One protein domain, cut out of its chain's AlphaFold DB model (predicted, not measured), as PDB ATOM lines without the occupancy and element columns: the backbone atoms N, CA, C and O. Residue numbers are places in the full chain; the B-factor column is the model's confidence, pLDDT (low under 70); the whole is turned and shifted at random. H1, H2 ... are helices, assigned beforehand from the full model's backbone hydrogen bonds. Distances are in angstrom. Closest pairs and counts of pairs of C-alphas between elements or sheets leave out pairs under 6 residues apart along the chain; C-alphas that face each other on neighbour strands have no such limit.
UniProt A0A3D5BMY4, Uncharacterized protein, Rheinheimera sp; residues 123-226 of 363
ATOM      1  N   SER A 123       3.066 -39.027   1.872       81.56
ATOM      2  CA  SER A 123       1.681 -38.600   2.080       81.56
ATOM      3  C   SER A 123       1.573 -37.196   2.694       81.56
ATOM      4  O   SER A 123       0.775 -36.384   2.222       81.56
ATOM      5  N   LEU A 124       2.408 -36.866   3.689       79.88
ATOM      6  CA  LEU A 124       2.448 -35.528   4.296       79.88
ATOM      7  C   LEU A 124       2.986 -34.481   3.322       79.88
ATOM      8  O   LEU A 124       2.422 -33.399   3.203       79.88
ATOM      9  N   ALA A 125       4.028 -34.831   2.575       76.88
ATOM     10  CA  ALA A 125       4.567 -34.009   1.499       76.88
ATOM     11  C   ALA A 125       3.502 -33.619   0.464       76.88
ATOM     12  O   ALA A 125       3.406 -32.456   0.064       76.88
ATOM     13  N   LEU A 126       2.687 -34.587   0.039       79.75
ATOM     14  CA  LEU A 126       1.595 -34.341  -0.893       79.75
ATOM     15  C   LEU A 126       0.517 -33.442  -0.283       79.75
ATOM     16  O   LEU A 126       0.057 -32.518  -0.952       79.75
ATOM     17  N   LYS A 127       0.159 -33.667   0.986       79.62
ATOM     18  CA  LYS A 127      -0.772 -32.802   1.720       79.62
ATOM     19  C   LYS A 127      -0.277 -31.350   1.737       79.62
ATOM     20  O   LYS A 127      -0.991 -30.459   1.286       79.62
ATOM     21  N   SER A 128       0.972 -31.118   2.145       76.31
ATOM     22  CA  SER A 128       1.558 -29.773   2.171       76.31
ATOM     23  C   SER A 128       1.622 -29.125   0.788       76.31
ATOM     24  O   SER A 128       1.465 -27.911   0.678       76.31
ATOM     25  N   LEU A 129       1.827 -29.902  -0.280       75.81
ATOM     26  CA  LEU A 129       1.779 -29.400  -1.657       75.81
ATOM     27  C   LEU A 129       0.367 -28.941  -2.051       75.81
ATOM     28  O   LEU A 129       0.222 -27.898  -2.693       75.81
ATOM     29  N   MET A 130      -0.651 -29.724  -1.696       75.88
ATOM     30  CA  MET A 130      -2.051 -29.388  -1.962       75.88
ATOM     31  C   MET A 130      -2.465 -28.109  -1.222       75.88
ATOM     32  O   MET A 130      -3.152 -27.271  -1.804       75.88
ATOM     33  N   GLU A 131      -1.969 -27.916   0.002       76.31
ATOM     34  CA  GLU A 131      -2.230 -26.735   0.834       76.31
ATOM     35  C   GLU A 131      -1.458 -25.484   0.361       76.31
ATOM     36  O   GLU A 131      -2.041 -24.411   0.243       76.31
ATOM     37  N   ASN A 132      -0.164 -25.609   0.027       69.94
ATOM     38  CA  ASN A 132       0.733 -24.462  -0.216       69.94
ATOM     39  C   ASN A 132       0.990 -24.130  -1.704       69.94
ATOM     40  O   ASN A 132       1.732 -23.201  -2.012       69.94
ATOM     41  N   ARG A 133       0.395 -24.873  -2.651       62.00
ATOM     42  CA  ARG A 133       0.342 -24.562  -4.101       62.00
ATOM     43  C   ARG A 133       1.685 -24.224  -4.799       62.00
ATOM     44  O   ARG A 133       1.691 -23.422  -5.730       62.00
ATOM     45  N   GLY A 134       2.813 -24.853  -4.443       59.59
ATOM     46  CA  GLY A 134       4.139 -24.499  -4.996       59.59
ATOM     47  C   GLY A 134       4.945 -25.647  -5.625       59.59
ATOM     48  O   GLY A 134       5.107 -26.703  -5.024       59.59
ATOM     49  N   VAL A 135       5.540 -25.427  -6.808       55.53
ATOM     50  CA  VAL A 135       6.498 -26.364  -7.451       55.53
ATOM     51  C   VAL A 135       7.818 -26.465  -6.665       55.53
ATOM     52  O   VAL A 135       8.439 -27.527  -6.665       55.53
ATOM     53  N   SER A 136       8.208 -25.417  -5.922       60.06
ATOM     54  CA  SER A 136       9.417 -25.412  -5.076       60.06
ATOM     55  C   SER A 136       9.370 -26.452  -3.951       60.06
ATOM     56  O   SER A 136      10.411 -26.959  -3.529       60.06
ATOM     57  N   VAL A 137       8.166 -26.837  -3.517       61.28
ATOM     58  CA  VAL A 137       7.934 -27.855  -2.486       61.28
ATOM     59  C   VAL A 137       8.420 -29.228  -2.964       61.28
ATOM     60  O   VAL A 137       9.024 -29.961  -2.187       61.28
ATOM     61  N   ARG A 138       8.265 -29.555  -4.259       64.00
ATOM     62  CA  ARG A 138       8.746 -30.825  -4.835       64.00
ATOM     63  C   ARG A 138      10.253 -30.971  -4.695       64.00
ATOM     64  O   ARG A 138      10.720 -31.983  -4.185       64.00
ATOM     65  N   ASP A 139      11.001 -29.994  -5.197       66.75
ATOM     66  CA  ASP A 139      12.457 -30.109  -5.292       66.75
ATOM     67  C   ASP A 139      13.095 -30.025  -3.895       66.75
ATOM     68  O   ASP A 139      14.006 -30.796  -3.596       66.75
ATOM     69  N   THR A 140      12.513 -29.215  -3.003       67.88
ATOM     70  CA  THR A 140      12.915 -29.120  -1.591       67.88
ATOM     71  C   THR A 140      12.666 -30.427  -0.835       67.88
ATOM     72  O   THR A 140      13.552 -30.907  -0.134       67.88
ATOM     73  N   LEU A 141      11.500 -31.062  -1.001       67.25
ATOM     74  CA  LEU A 141      11.184 -32.329  -0.330       67.25
ATOM     75  C   LEU A 141      11.992 -33.501  -0.883       67.25
ATOM     76  O   LEU A 141      12.430 -34.356  -0.118       67.25
ATOM     77  N   TYR A 142      12.236 -33.531  -2.194       68.94
ATOM     78  CA  TYR A 142      13.069 -34.566  -2.801       68.94
ATOM     79  C   TYR A 142      14.516 -34.471  -2.307       68.94
ATOM     80  O   TYR A 142      15.117 -35.488  -1.960       68.94
ATOM     81  N   GLN A 143      15.062 -33.252  -2.232       69.12
ATOM     82  CA  GLN A 143      16.368 -33.000  -1.623       69.12
ATOM     83  C   GLN A 143      16.363 -33.373  -0.138       69.12
ATOM     84  O   GLN A 143      17.255 -34.092   0.301       69.12
ATOM     85  N   TYR A 144      15.336 -32.979   0.615       67.81
ATOM     86  CA  TYR A 144      15.199 -33.306   2.034       67.81
ATOM     87  C   TYR A 144      15.169 -34.821   2.282       67.81
ATOM     88  O   TYR A 144      15.860 -35.315   3.172       67.81
ATOM     89  N   TRP A 145      14.413 -35.587   1.492       70.56
ATOM     90  CA  TRP A 145      14.392 -37.049   1.591       70.56
ATOM     91  C   TRP A 145      15.732 -37.679   1.231       70.56
ATOM     92  O   TRP A 145      16.145 -38.638   1.878       70.56
ATOM     93  N   ASN A 146      16.417 -37.128   0.226       66.88
ATOM     94  CA  ASN A 146      17.725 -37.611  -0.194       66.88
ATOM     95  C   ASN A 146      18.801 -37.341   0.872       66.88
ATOM     96  O   ASN A 146      19.675 -38.176   1.080       66.88
ATOM     97  N   VAL A 147      18.715 -36.204   1.569       66.81
ATOM     98  CA  VAL A 147      19.676 -35.784   2.601       66.81
ATOM     99  C   VAL A 147      19.447 -36.502   3.934       66.81
ATOM    100  O   VAL A 147      20.410 -36.944   4.550       66.81
ATOM    101  N   ASN A 148      18.196 -36.667   4.381       62.41
ATOM    102  CA  ASN A 148      17.909 -37.246   5.702       62.41
ATOM    103  C   ASN A 148      17.990 -38.777   5.756       62.41
ATOM    104  O   ASN A 148      17.914 -39.356   6.834       62.41
ATOM    105  N   GLY A 149      18.125 -39.461   4.615       57.59
ATOM    106  CA  GLY A 149      18.378 -40.907   4.568       57.59
ATOM    107  C   GLY A 149      17.227 -41.811   5.041       57.59
ATOM    108  O   GLY A 149      17.325 -43.031   4.897       57.59
ATOM    109  N   ASP A 150      16.123 -41.249   5.546       58.75
ATOM    110  CA  ASP A 150      14.937 -41.997   5.995       58.75
ATOM    111  C   ASP A 150      14.269 -42.784   4.864       58.75
ATOM    112  O   ASP A 150      13.681 -43.847   5.091       58.75
ATOM    113  N   TYR A 151      14.404 -42.288   3.632       61.78
ATOM    114  CA  TYR A 151      13.887 -42.919   2.430       61.78
ATOM    115  C   TYR A 151      14.963 -42.973   1.350       61.78
ATOM    116  O   TYR A 151      15.605 -41.977   1.034       61.78
ATOM    117  N   ARG A 152      15.098 -44.132   0.693       55.91
ATOM    118  CA  ARG A 152      15.808 -44.210  -0.590       55.91
ATOM    119  C   ARG A 152      14.910 -43.611  -1.664       55.91
ATOM    120  O   ARG A 152      14.085 -44.304  -2.260       55.91
ATOM    121  N   VAL A 153      15.023 -42.306  -1.862       57.38
ATOM    122  CA  VAL A 153      14.376 -41.619  -2.979       57.38
ATOM    123  C   VAL A 153      15.110 -42.039  -4.243       57.38
ATOM    124  O   VAL A 153      16.290 -41.754  -4.406       57.38
ATOM    125  N   GLY A 154      14.436 -42.818  -5.088       56.16
ATOM    126  CA  GLY A 154      14.965 -43.187  -6.396       56.16
ATOM    127  C   GLY A 154      14.857 -42.014  -7.368       56.16
ATOM    128  O   GLY A 154      15.526 -40.996  -7.239       56.16
ATOM    129  N   ASP A 155      13.991 -42.170  -8.364       57.78
ATOM    130  CA  ASP A 155      13.819 -41.216  -9.458       57.78
ATOM    131  C   ASP A 155      12.626 -40.258  -9.229       57.78
ATOM    132  O   ASP A 155      11.598 -40.641  -8.644       57.78
ATOM    133  N   ARG A 156      12.738 -39.010  -9.711       66.00
ATOM    134  CA  ARG A 156      11.670 -37.987  -9.750       66.00
ATOM    135  C   ARG A 156      10.369 -38.501 -10.387       66.00
ATOM    136  O   ARG A 156       9.302 -37.968 -10.103       66.00
ATOM    137  N   ARG A 157      10.433 -39.585 -11.171       68.44
ATOM    138  CA  ARG A 157       9.289 -40.339 -11.728       68.44
ATOM    139  C   ARG A 157       8.234 -40.810 -10.712       68.44
ATOM    140  O   ARG A 157       7.151 -41.215 -11.124       68.44
ATOM    141  N   ASN A 158       8.522 -40.782  -9.411       73.12
ATOM    142  CA  ASN A 158       7.564 -41.150  -8.360       73.12
ATOM    143  C   ASN A 158       6.626 -40.005  -7.924       73.12
ATOM    144  O   ASN A 158       5.798 -40.205  -7.039       73.12
ATOM    145  N   TRP A 159       6.751 -38.818  -8.527       73.31
ATOM    146  CA  TRP A 159       5.918 -37.655  -8.218       73.31
ATOM    147  C   TRP A 159       4.511 -37.747  -8.853       73.31
ATOM    148  O   TRP A 159       4.376 -38.353  -9.922       73.31
ATOM    149  N   PRO A 160       3.453 -37.159  -8.247       75.00
ATOM    150  CA  PRO A 160       2.128 -37.084  -8.865       75.00
ATOM    151  C   PRO A 160       2.164 -36.385 -10.228       75.00
ATOM    152  O   PRO A 160       2.925 -35.441 -10.452       75.00
ATOM    153  N   SER A 161       1.293 -36.837 -11.131       78.25
ATOM    154  CA  SER A 161       1.124 -36.213 -12.444       78.25
ATOM    155  C   SER A 161       0.449 -34.834 -12.320       78.25
ATOM    156  O   SER A 161      -0.369 -34.638 -11.417       78.25
ATOM    157  N   PRO A 162       0.716 -33.884 -13.240       79.06
ATOM    158  CA  PRO A 162       0.006 -32.602 -13.272       79.06
ATOM    159  C   PRO A 162      -1.518 -32.757 -13.353       79.06
ATOM    160  O   PRO A 162      -2.246 -32.005 -12.712       79.06
ATOM    161  N   PHE A 163      -1.995 -33.772 -14.083       82.06
ATOM    162  CA  PHE A 163      -3.414 -34.125 -14.156       82.06
ATOM    163  C   PHE A 163      -3.993 -34.437 -12.772       82.06
ATOM    164  O   PHE A 163      -4.989 -33.839 -12.376       82.06
ATOM    165  N   LEU A 164      -3.341 -35.324 -12.014       82.62
ATOM    166  CA  LEU A 164      -3.806 -35.714 -10.685       82.62
ATOM    167  C   LEU A 164      -3.811 -34.526  -9.716       82.62
ATOM    168  O   LEU A 164      -4.747 -34.373  -8.937       82.62
ATOM    169  N   LEU A 165      -2.797 -33.659  -9.791       80.94
ATOM    170  CA  LEU A 165      -2.752 -32.430  -8.994       80.94
ATOM    171  C   LEU A 165      -3.903 -31.479  -9.346       80.94
ATOM    172  O   LEU A 165      -4.517 -30.915  -8.448       80.94
ATOM    173  N   ASN A 166      -4.212 -31.310 -10.633       79.94
ATOM    174  CA  ASN A 166      -5.340 -30.487 -11.070       79.94
ATOM    175  C   ASN A 166      -6.688 -31.075 -10.648       79.94
ATOM    176  O   ASN A 166      -7.557 -30.316 -10.235       79.94
ATOM    177  N   LEU A 167      -6.839 -32.401 -10.683       79.75
ATOM    178  CA  LEU A 167      -8.032 -33.074 -10.180       79.75
ATOM    179  C   LEU A 167      -8.225 -32.788  -8.687       79.75
ATOM    180  O   LEU A 167      -9.269 -32.291  -8.290       79.75
ATOM    181  N   PHE A 168      -7.207 -33.018  -7.856       78.94
ATOM    182  CA  PHE A 168      -7.334 -32.774  -6.415       78.94
ATOM    183  C   PHE A 168      -7.503 -31.294  -6.054       78.94
ATOM    184  O   PHE A 168      -8.095 -30.986  -5.028       78.94
ATOM    185  N   ARG A 169      -7.072 -30.359  -6.910       78.50
ATOM    186  CA  ARG A 169      -7.409 -28.935  -6.743       78.50
ATOM    187  C   ARG A 169      -8.908 -28.653  -6.877       78.50
ATOM    188  O   ARG A 169      -9.370 -27.680  -6.294       78.50
ATOM    189  N   GLN A 170      -9.644 -29.462  -7.638       80.44
ATOM    190  CA  GLN A 170     -11.097 -29.327  -7.795       80.44
ATOM    191  C   GLN A 170     -11.870 -29.905  -6.601       80.44
ATOM    192  O   GLN A 170     -13.038 -29.577  -6.423       80.44
ATOM    193  N   TYR A 171     -11.214 -30.716  -5.764       81.44
ATOM    194  CA  TYR A 171     -11.797 -31.336  -4.576       81.44
ATOM    195  C   TYR A 171     -10.908 -31.064  -3.351       81.44
ATOM    196  O   TYR A 171     -10.192 -31.963  -2.902       81.44
ATOM    197  N   PRO A 172     -10.918 -29.829  -2.817       75.62
ATOM    198  CA  PRO A 172     -10.016 -29.421  -1.738       75.62
ATOM    199  C   PRO A 172     -10.195 -30.238  -0.450       75.62
ATOM    200  O   PRO A 172      -9.251 -30.355   0.326       75.62
ATOM    201  N   ASP A 173     -11.369 -30.844  -0.255       81.44
ATOM    202  CA  ASP A 173     -11.680 -31.666   0.917       81.44
ATOM    203  C   ASP A 173     -11.140 -33.103   0.819       81.44
ATOM    204  O   ASP A 173     -11.132 -33.837   1.810       81.44
ATOM    205  N   LEU A 174     -10.681 -33.534  -0.364       83.50
ATOM    206  CA  LEU A 174     -10.131 -34.874  -0.542       83.50
ATOM    207  C   LEU A 174      -8.682 -34.944  -0.076       83.50
ATOM    208  O   LEU A 174      -7.814 -34.187  -0.507       83.50
ATOM    209  N   MET A 175      -8.397 -35.951   0.743       83.69
ATOM    210  CA  MET A 175      -7.069 -36.202   1.282       83.69
ATOM    211  C   MET A 175      -6.571 -37.590   0.889       83.69
ATOM    212  O   MET A 175      -7.174 -38.608   1.237       83.69
ATOM    213  N   ILE A 176      -5.402 -37.651   0.246       85.19
ATOM    214  CA  ILE A 176      -4.721 -38.925  -0.009       85.19
ATOM    215  C   ILE A 176      -4.000 -39.375   1.262       85.19
ATOM    216  O   ILE A 176      -2.885 -38.943   1.556       85.19
ATOM    217  N   LYS A 177      -4.624 -40.296   1.995       85.19
ATOM    218  CA  LYS A 177      -4.034 -40.949   3.168       85.19
ATOM    219  C   LYS A 177      -3.511 -42.328   2.775       85.19
ATOM    220  O   LYS A 177      -4.256 -43.302   2.750       85.19
ATOM    221  N   ALA A 178      -2.230 -42.408   2.426       89.00
ATOM    222  CA  ALA A 178      -1.596 -43.693   2.139       89.00
ATOM    223  C   ALA A 178      -1.316 -44.455   3.450       89.00
ATOM    224  O   ALA A 178      -0.789 -43.855   4.387       89.00
ATOM    225  N   PRO A 179      -1.600 -45.768   3.523       91.50
ATOM    226  CA  PRO A 179      -1.135 -46.600   4.624       91.50
ATOM    227  C   PRO A 179       0.395 -46.624   4.698       91.50
ATOM    228  O   PRO A 179       1.074 -46.487   3.678       91.50
ATOM    229  N   VAL A 180       0.944 -46.911   5.878       90.19
ATOM    230  CA  VAL A 180       2.390 -46.904   6.148       90.19
ATOM    231  C   VAL A 180       3.191 -47.772   5.166       90.19
ATOM    232  O   VAL A 180       4.280 -47.401   4.731       90.19
ATOM    233  N   SER A 181       2.629 -48.901   4.721       89.50
ATOM    234  CA  SER A 181       3.270 -49.768   3.725       89.50
ATOM    235  C   SER A 181       3.545 -49.082   2.388       89.50
ATOM    236  O   SER A 181       4.432 -49.528   1.658       89.50
ATOM    237  N   HIS A 182       2.780 -48.045   2.052       90.69
ATOM    238  CA  HIS A 182       2.850 -47.282   0.810       90.69
ATOM    239  C   HIS A 182       3.364 -45.864   1.021       90.69
ATOM    240  O   HIS A 182       3.513 -45.122   0.054       90.69
ATOM    241  N   ASP A 183       3.721 -45.513   2.252       85.81
ATOM    242  CA  ASP A 183       4.255 -44.210   2.626       85.81
ATOM    243  C   ASP A 183       5.783 -44.154   2.439       85.81
ATOM    244  O   ASP A 183       6.554 -43.696   3.279       85.81
ATOM    245  N   THR A 184       6.228 -44.694   1.302       82.56
ATOM    246  CA  THR A 184       7.606 -44.651   0.799       82.56
ATOM    247  C   THR A 184       7.578 -44.114  -0.631       82.56
ATOM    248  O   THR A 184       6.619 -44.411  -1.347       82.56
ATOM    249  N   PRO A 185       8.597 -43.368  -1.103       78.94
ATOM    250  CA  PRO A 185       8.519 -42.671  -2.389       78.94
ATOM    251  C   PRO A 185       8.096 -43.565  -3.562       78.94
ATOM    252  O   PRO A 185       7.189 -43.222  -4.315       78.94
ATOM    253  N   VAL A 186       8.692 -44.756  -3.689       81.00
ATOM    254  CA  VAL A 186       8.407 -45.685  -4.795       81.00
ATOM    255  C   VAL A 186       6.974 -46.222  -4.742       81.00
ATOM    256  O   VAL A 186       6.278 -46.254  -5.759       81.00
ATOM    257  N   ARG A 187       6.508 -46.654  -3.565       86.81
ATOM    258  CA  ARG A 187       5.165 -47.234  -3.410       86.81
ATOM    259  C   ARG A 187       4.077 -46.175  -3.474       86.81
ATOM    260  O   ARG A 187       3.065 -46.396  -4.134       86.81
ATOM    261  N   HIS A 188       4.334 -45.003  -2.906       87.50
ATOM    262  CA  HIS A 188       3.456 -43.850  -3.023       87.50
ATOM    263  C   HIS A 188       3.324 -43.422  -4.491       87.50
ATOM    264  O   HIS A 188       2.218 -43.270  -4.997       87.50
ATOM    265  N   GLY A 189       4.430 -43.364  -5.240       86.00
ATOM    266  CA  GLY A 189       4.402 -43.089  -6.678       86.00
ATOM    267  C   GLY A 189       3.643 -44.139  -7.502       86.00
ATOM    268  O   GLY A 189       3.051 -43.817  -8.534       86.00
ATOM    269  N   ARG A 190       3.616 -45.410  -7.074       88.81
ATOM    270  CA  ARG A 190       2.746 -46.439  -7.679       88.81
ATOM    271  C   ARG A 190       1.269 -46.178  -7.382       88.81
ATOM    272  O   ARG A 190       0.474 -46.212  -8.319       88.81
ATOM    273  N   LEU A 191       0.932 -45.844  -6.135       92.25
ATOM    274  CA  LEU A 191      -0.423 -45.456  -5.733       92.25
ATOM    275  C   LEU A 191      -0.921 -44.248  -6.540       92.25
ATOM    276  O   LEU A 191      -1.983 -44.310  -7.149       92.25
ATOM    277  N   LEU A 192      -0.132 -43.179  -6.638       90.12
ATOM    278  CA  LEU A 192      -0.511 -41.971  -7.380       90.12
ATOM    279  C   LEU A 192      -0.720 -42.235  -8.877       90.12
ATOM    280  O   LEU A 192      -1.637 -41.688  -9.491       90.12
ATOM    281  N   ARG A 193       0.093 -43.109  -9.483       89.19
ATOM    282  CA  ARG A 193      -0.120 -43.551 -10.870       89.19
ATOM    283  C   ARG A 193      -1.398 -44.367 -11.023       89.19
ATOM    284  O   ARG A 193      -2.094 -44.194 -12.020       89.19
ATOM    285  N   HIS A 194      -1.711 -45.234 -10.062       91.75
ATOM    286  CA  HIS A 194      -2.969 -45.975 -10.051       91.75
ATOM    287  C   HIS A 194      -4.169 -45.024  -9.975       91.75
ATOM    288  O   HIS A 194      -5.052 -45.106 -10.827       91.75
ATOM    289  N   LEU A 195      -4.146 -44.070  -9.039       90.19
ATOM    290  CA  LEU A 195      -5.178 -43.041  -8.906       90.19
ATOM    291  C   LEU A 195      -5.332 -42.235 -10.202       90.19
ATOM    292  O   LEU A 195      -6.436 -42.129 -10.723       90.19
ATOM    293  N   SER A 196      -4.225 -41.762 -10.788       87.25
ATOM    294  CA  SER A 196      -4.246 -41.024 -12.064       87.25
ATOM    295  C   SER A 196      -4.973 -41.803 -13.164       87.25
ATOM    296  O   SER A 196      -5.812 -41.239 -13.860       87.25
ATOM    297  N   ARG A 197      -4.684 -43.104 -13.308       87.88
ATOM    298  CA  ARG A 197      -5.330 -43.966 -14.311       87.88
ATOM    299  C   ARG A 197      -6.812 -44.160 -14.019       87.88
ATOM    300  O   ARG A 197      -7.614 -43.981 -14.926       87.88
ATOM    301  N   LYS A 198      -7.160 -44.480 -12.769       86.81
ATOM    302  CA  LYS A 198      -8.543 -44.738 -12.349       86.81
ATOM    303  C   LYS A 198      -9.432 -43.518 -12.601       86.81
ATOM    304  O   LYS A 198     -10.492 -43.658 -13.201       86.81
ATOM    305  N   PHE A 199      -8.948 -42.322 -12.267       84.25
ATOM    306  CA  PHE A 199      -9.676 -41.078 -12.519       84.25
ATOM    307  C   PHE A 199      -9.690 -40.644 -13.984       84.25
ATOM    308  O   PHE A 199     -10.670 -40.061 -14.421       84.25
ATOM    309  N   SER A 200      -8.655 -40.962 -14.767       78.75
ATOM    310  CA  SER A 200      -8.676 -40.684 -16.213       78.75
ATOM    311  C   SER A 200      -9.710 -41.543 -16.952       78.75
ATOM    312  O   SER A 200     -10.255 -41.111 -17.962       78.75
ATOM    313  N   SER A 201      -9.972 -42.765 -16.473       70.44
ATOM    314  CA  SER A 201     -10.926 -43.700 -17.088       70.44
ATOM    315  C   SER A 201     -12.377 -43.523 -16.637       70.44
ATOM    316  O   SER A 201     -13.287 -44.022 -17.295       70.44
ATOM    317  N   SER A 202     -12.619 -42.855 -15.507       66.12
ATOM    318  CA  SER A 202     -13.963 -42.679 -14.958       66.12
ATOM    319  C   SER A 202     -14.555 -41.345 -15.409       66.12
ATOM    320  O   SER A 202     -14.136 -40.293 -14.948       66.12
ATOM    321  N   GLN A 203     -15.603 -41.380 -16.239       58.12
ATOM    322  CA  GLN A 203     -16.394 -40.194 -16.625       58.12
ATOM    323  C   GLN A 203     -17.143 -39.521 -15.446       58.12
ATOM    324  O   GLN A 203     -17.842 -38.531 -15.643       58.12
ATOM    325  N   ARG A 204     -17.036 -40.049 -14.217       54.44
ATOM    326  CA  ARG A 204     -17.741 -39.555 -13.024       54.44
ATOM    327  C   ARG A 204     -16.854 -38.590 -12.229       54.44
ATOM    328  O   ARG A 204     -15.956 -39.021 -11.516       54.44
ATOM    329  N   LEU A 205     -17.148 -37.292 -12.328       63.72
ATOM    330  CA  LEU A 205     -16.504 -36.192 -11.590       63.72
ATOM    331  C   LEU A 205     -17.214 -35.882 -10.255       63.72
ATOM    332  O   LEU A 205     -17.481 -34.730  -9.918       63.72
ATOM    333  N   ALA A 206     -17.507 -36.906  -9.462       71.69
ATOM    334  CA  ALA A 206     -17.852 -36.726  -8.055       71.69
ATOM    335  C   ALA A 206     -17.345 -37.948  -7.294       71.69
ATOM    336  O   ALA A 206     -17.946 -39.014  -7.380       71.69
ATOM    337  N   ILE A 207     -16.206 -37.799  -6.617       82.06
ATOM    338  CA  ILE A 207     -15.687 -38.796  -5.683       82.06
ATOM    339  C   ILE A 207     -15.676 -38.192  -4.282       82.06
ATOM    340  O   ILE A 207     -15.253 -37.049  -4.100       82.06
ATOM    341  N   ASN A 208     -16.142 -38.955  -3.299       88.19
ATOM    342  CA  ASN A 208     -16.070 -38.565  -1.891       88.19
ATOM    343  C   ASN A 208     -14.858 -39.206  -1.179       88.19
ATOM    344  O   ASN A 208     -14.184 -40.092  -1.708       88.19
ATOM    345  N   GLN A 209     -14.565 -38.757   0.047       89.44
ATOM    346  CA  GLN A 209     -13.397 -39.228   0.802       89.44
ATOM    347  C   GLN A 209     -13.441 -40.738   1.090       89.44
ATOM    348  O   GLN A 209     -12.408 -41.399   1.017       89.44
ATOM    349  N   LEU A 210     -14.622 -41.293   1.382       90.38
ATOM    350  CA  LEU A 210     -14.785 -42.714   1.698       90.38
ATOM    351  C   LEU A 210     -14.484 -43.601   0.481       90.38
ATOM    352  O   LEU A 210     -13.793 -44.617   0.589       90.38
ATOM    353  N   GLU A 211     -14.962 -43.197  -0.694       89.50
ATOM    354  CA  GLU A 211     -14.657 -43.858  -1.963       89.50
ATOM    355  C   GLU A 211     -13.155 -43.801  -2.260       89.50
ATOM    356  O   GLU A 211     -12.556 -44.819  -2.605       89.50
ATOM    357  N   LEU A 212     -12.515 -42.642  -2.066       90.38
ATOM    358  CA  LEU A 212     -11.071 -42.494  -2.255       90.38
ATOM    359  C   LEU A 212     -10.278 -43.408  -1.307       90.38
ATOM    360  O   LEU A 212      -9.358 -44.099  -1.748       90.38
ATOM    361  N   GLU A 213     -10.639 -43.440  -0.024       90.69
ATOM    362  CA  GLU A 213      -9.997 -44.295   0.980       90.69
ATOM    363  C   GLU A 213     -10.156 -45.783   0.639       90.69
ATOM    364  O   GLU A 213      -9.186 -46.538   0.737       90.69
ATOM    365  N   THR A 214     -11.326 -46.186   0.136       91.19
ATOM    366  CA  THR A 214     -11.583 -47.557  -0.333       91.19
ATOM    367  C   THR A 214     -10.659 -47.924  -1.494       91.19
ATOM    368  O   THR A 214      -9.956 -48.934  -1.435       91.19
ATOM    369  N   ILE A 215     -10.566 -47.058  -2.511       92.50
ATOM    370  CA  ILE A 215      -9.679 -47.252  -3.670       92.50
ATOM    371  C   ILE A 215      -8.217 -47.388  -3.233       92.50
ATOM    372  O   ILE A 215      -7.497 -48.267  -3.716       92.50
ATOM    373  N   ILE A 216      -7.763 -46.506  -2.338       93.31
ATOM    374  CA  ILE A 216      -6.394 -46.529  -1.817       93.31
ATOM    375  C   ILE A 216      -6.145 -47.847  -1.083       93.31
ATOM    376  O   ILE A 216      -5.126 -48.497  -1.331       93.31
ATOM    377  N   HIS A 217      -7.053 -48.248  -0.194       91.06
ATOM    378  CA  HIS A 217      -6.876 -49.430   0.638       91.06
ATOM    379  C   HIS A 217      -6.829 -50.716  -0.196       91.06
ATOM    380  O   HIS A 217      -5.906 -51.518  -0.030       91.06
ATOM    381  N   GLU A 218      -7.755 -50.876  -1.146       91.94
ATOM    382  CA  GLU A 218      -7.784 -52.004  -2.084       91.94
ATOM    383  C   GLU A 218      -6.483 -52.109  -2.881       91.94
ATOM    384  O   GLU A 218      -5.853 -53.170  -2.909       91.94
ATOM    385  N   PHE A 219      -6.038 -50.998  -3.483       94.06
ATOM    386  CA  PHE A 219      -4.792 -50.973  -4.243       94.06
ATOM    387  C   PHE A 219      -3.598 -51.359  -3.369       94.06
ATOM    388  O   PHE A 219      -2.788 -52.196  -3.762       94.06
ATOM    389  N   CYS A 220      -3.496 -50.783  -2.169       92.50
ATOM    390  CA  CYS A 220      -2.368 -51.035  -1.280       92.50
ATOM    391  C   CYS A 220      -2.318 -52.496  -0.818       92.50
ATOM    392  O   CYS A 220      -1.238 -53.082  -0.737       92.50
ATOM    393  N   GLN A 221      -3.466 -53.112  -0.529       88.69
ATOM    394  CA  GLN A 221      -3.514 -54.535  -0.198       88.69
ATOM    395  C   GLN A 221      -3.124 -55.416  -1.390       88.69
ATOM    396  O   GLN A 221      -2.387 -56.388  -1.220       88.69
ATOM    397  N   GLN A 222      -3.595 -55.087  -2.594       89.81
ATOM    398  CA  GLN A 222      -3.251 -55.826  -3.808       89.81
ATOM    399  C   GLN A 222      -1.757 -55.711  -4.138       89.81
ATOM    400  O   GLN A 222      -1.116 -56.723  -4.410       89.81
ATOM    401  N   ASP A 223      -1.178 -54.512  -4.059       89.19
ATOM    402  CA  ASP A 223       0.245 -54.272  -4.332       89.19
ATOM    403  C   ASP A 223       1.165 -54.971  -3.313       89.19
ATOM    404  O   ASP A 223       2.273 -55.374  -3.663       89.19
ATOM    405  N   LEU A 224       0.702 -55.189  -2.074       84.62
ATOM    406  CA  LEU A 224       1.417 -56.006  -1.082       84.62
ATOM    407  C   LEU A 224       1.370 -57.506  -1.382       84.62
ATOM    408  O   LEU A 224       2.312 -58.215  -1.033       84.62
ATOM    409  N   LYS A 225       0.290 -57.986  -2.007       81.44
ATOM    410  CA  LYS A 225       0.127 -59.392  -2.405       81.44
ATOM    411  C   LYS A 225       0.831 -59.719  -3.721       81.44
ATOM    412  O   LYS A 225       1.066 -60.894  -3.996       81.44
ATOM    413  N   GLN A 226       1.155 -58.719  -4.542       72.50
ATOM    414  CA  GLN A 226       1.900 -58.943  -5.776       72.50
ATOM    415  C   GLN A 226       3.282 -59.507  -5.446       72.50
ATOM    416  O   GLN A 226       4.103 -58.851  -4.801       72.50
TER     417      GLN A 226
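AT A GLANCE: This is residues 123 to 226 of the 363 residues of an uncharacterized protein of Rheinheimera sp (UniProt A0A3D5BMY4). Helix H4 lies in the middle, with H3 and H5 crossing it on different sides, while H1 and H2 form a helical hairpin with H2 toward one end. The 104 printed residues hold five named helices, H1 to H5 in chain order, and no named strand: all helix. The whole is compact, with a radius of gyration of the C-alphas of 13.5 A and spans of 40 by 34 by 19 A.

HOW THE PARTS SIT: H4, residues 185 to 201, touches H5, residues 209 to 225, at a steep tilt of 56 degrees; their closest C-alphas, Leu 191 and Phe 219, are 7.2 A apart. H3, residues 162 to 170, touches H4, only just about perpendicular at 71 degrees; closest C-alphas Leu 164 and Ser 196, 5.5 A. H1, residues 123 to 132, and H2, residues 136 to 148, only just touch, with 3 pairs of C-alphas within 8 A, closest Leu 129 and Val 137, 6.4 A. Every helix has each O i to N i+4 pair within hydrogen-bond range.

IN THESE COORDINATES: H4 measures 24.4 A, H5 24.5 A, H2 18.1 A. C-alpha 123 is at (1.681, -38.600, 2.080), C-alpha 225 at (0.127, -59.392, -2.405).

THE WHOLE: The printed part has no cut. Links H2 to H3 and H3 to H4 are long. Residues 132 to 144, 146 to 157 and 202 to 205 have pLDDT under 70.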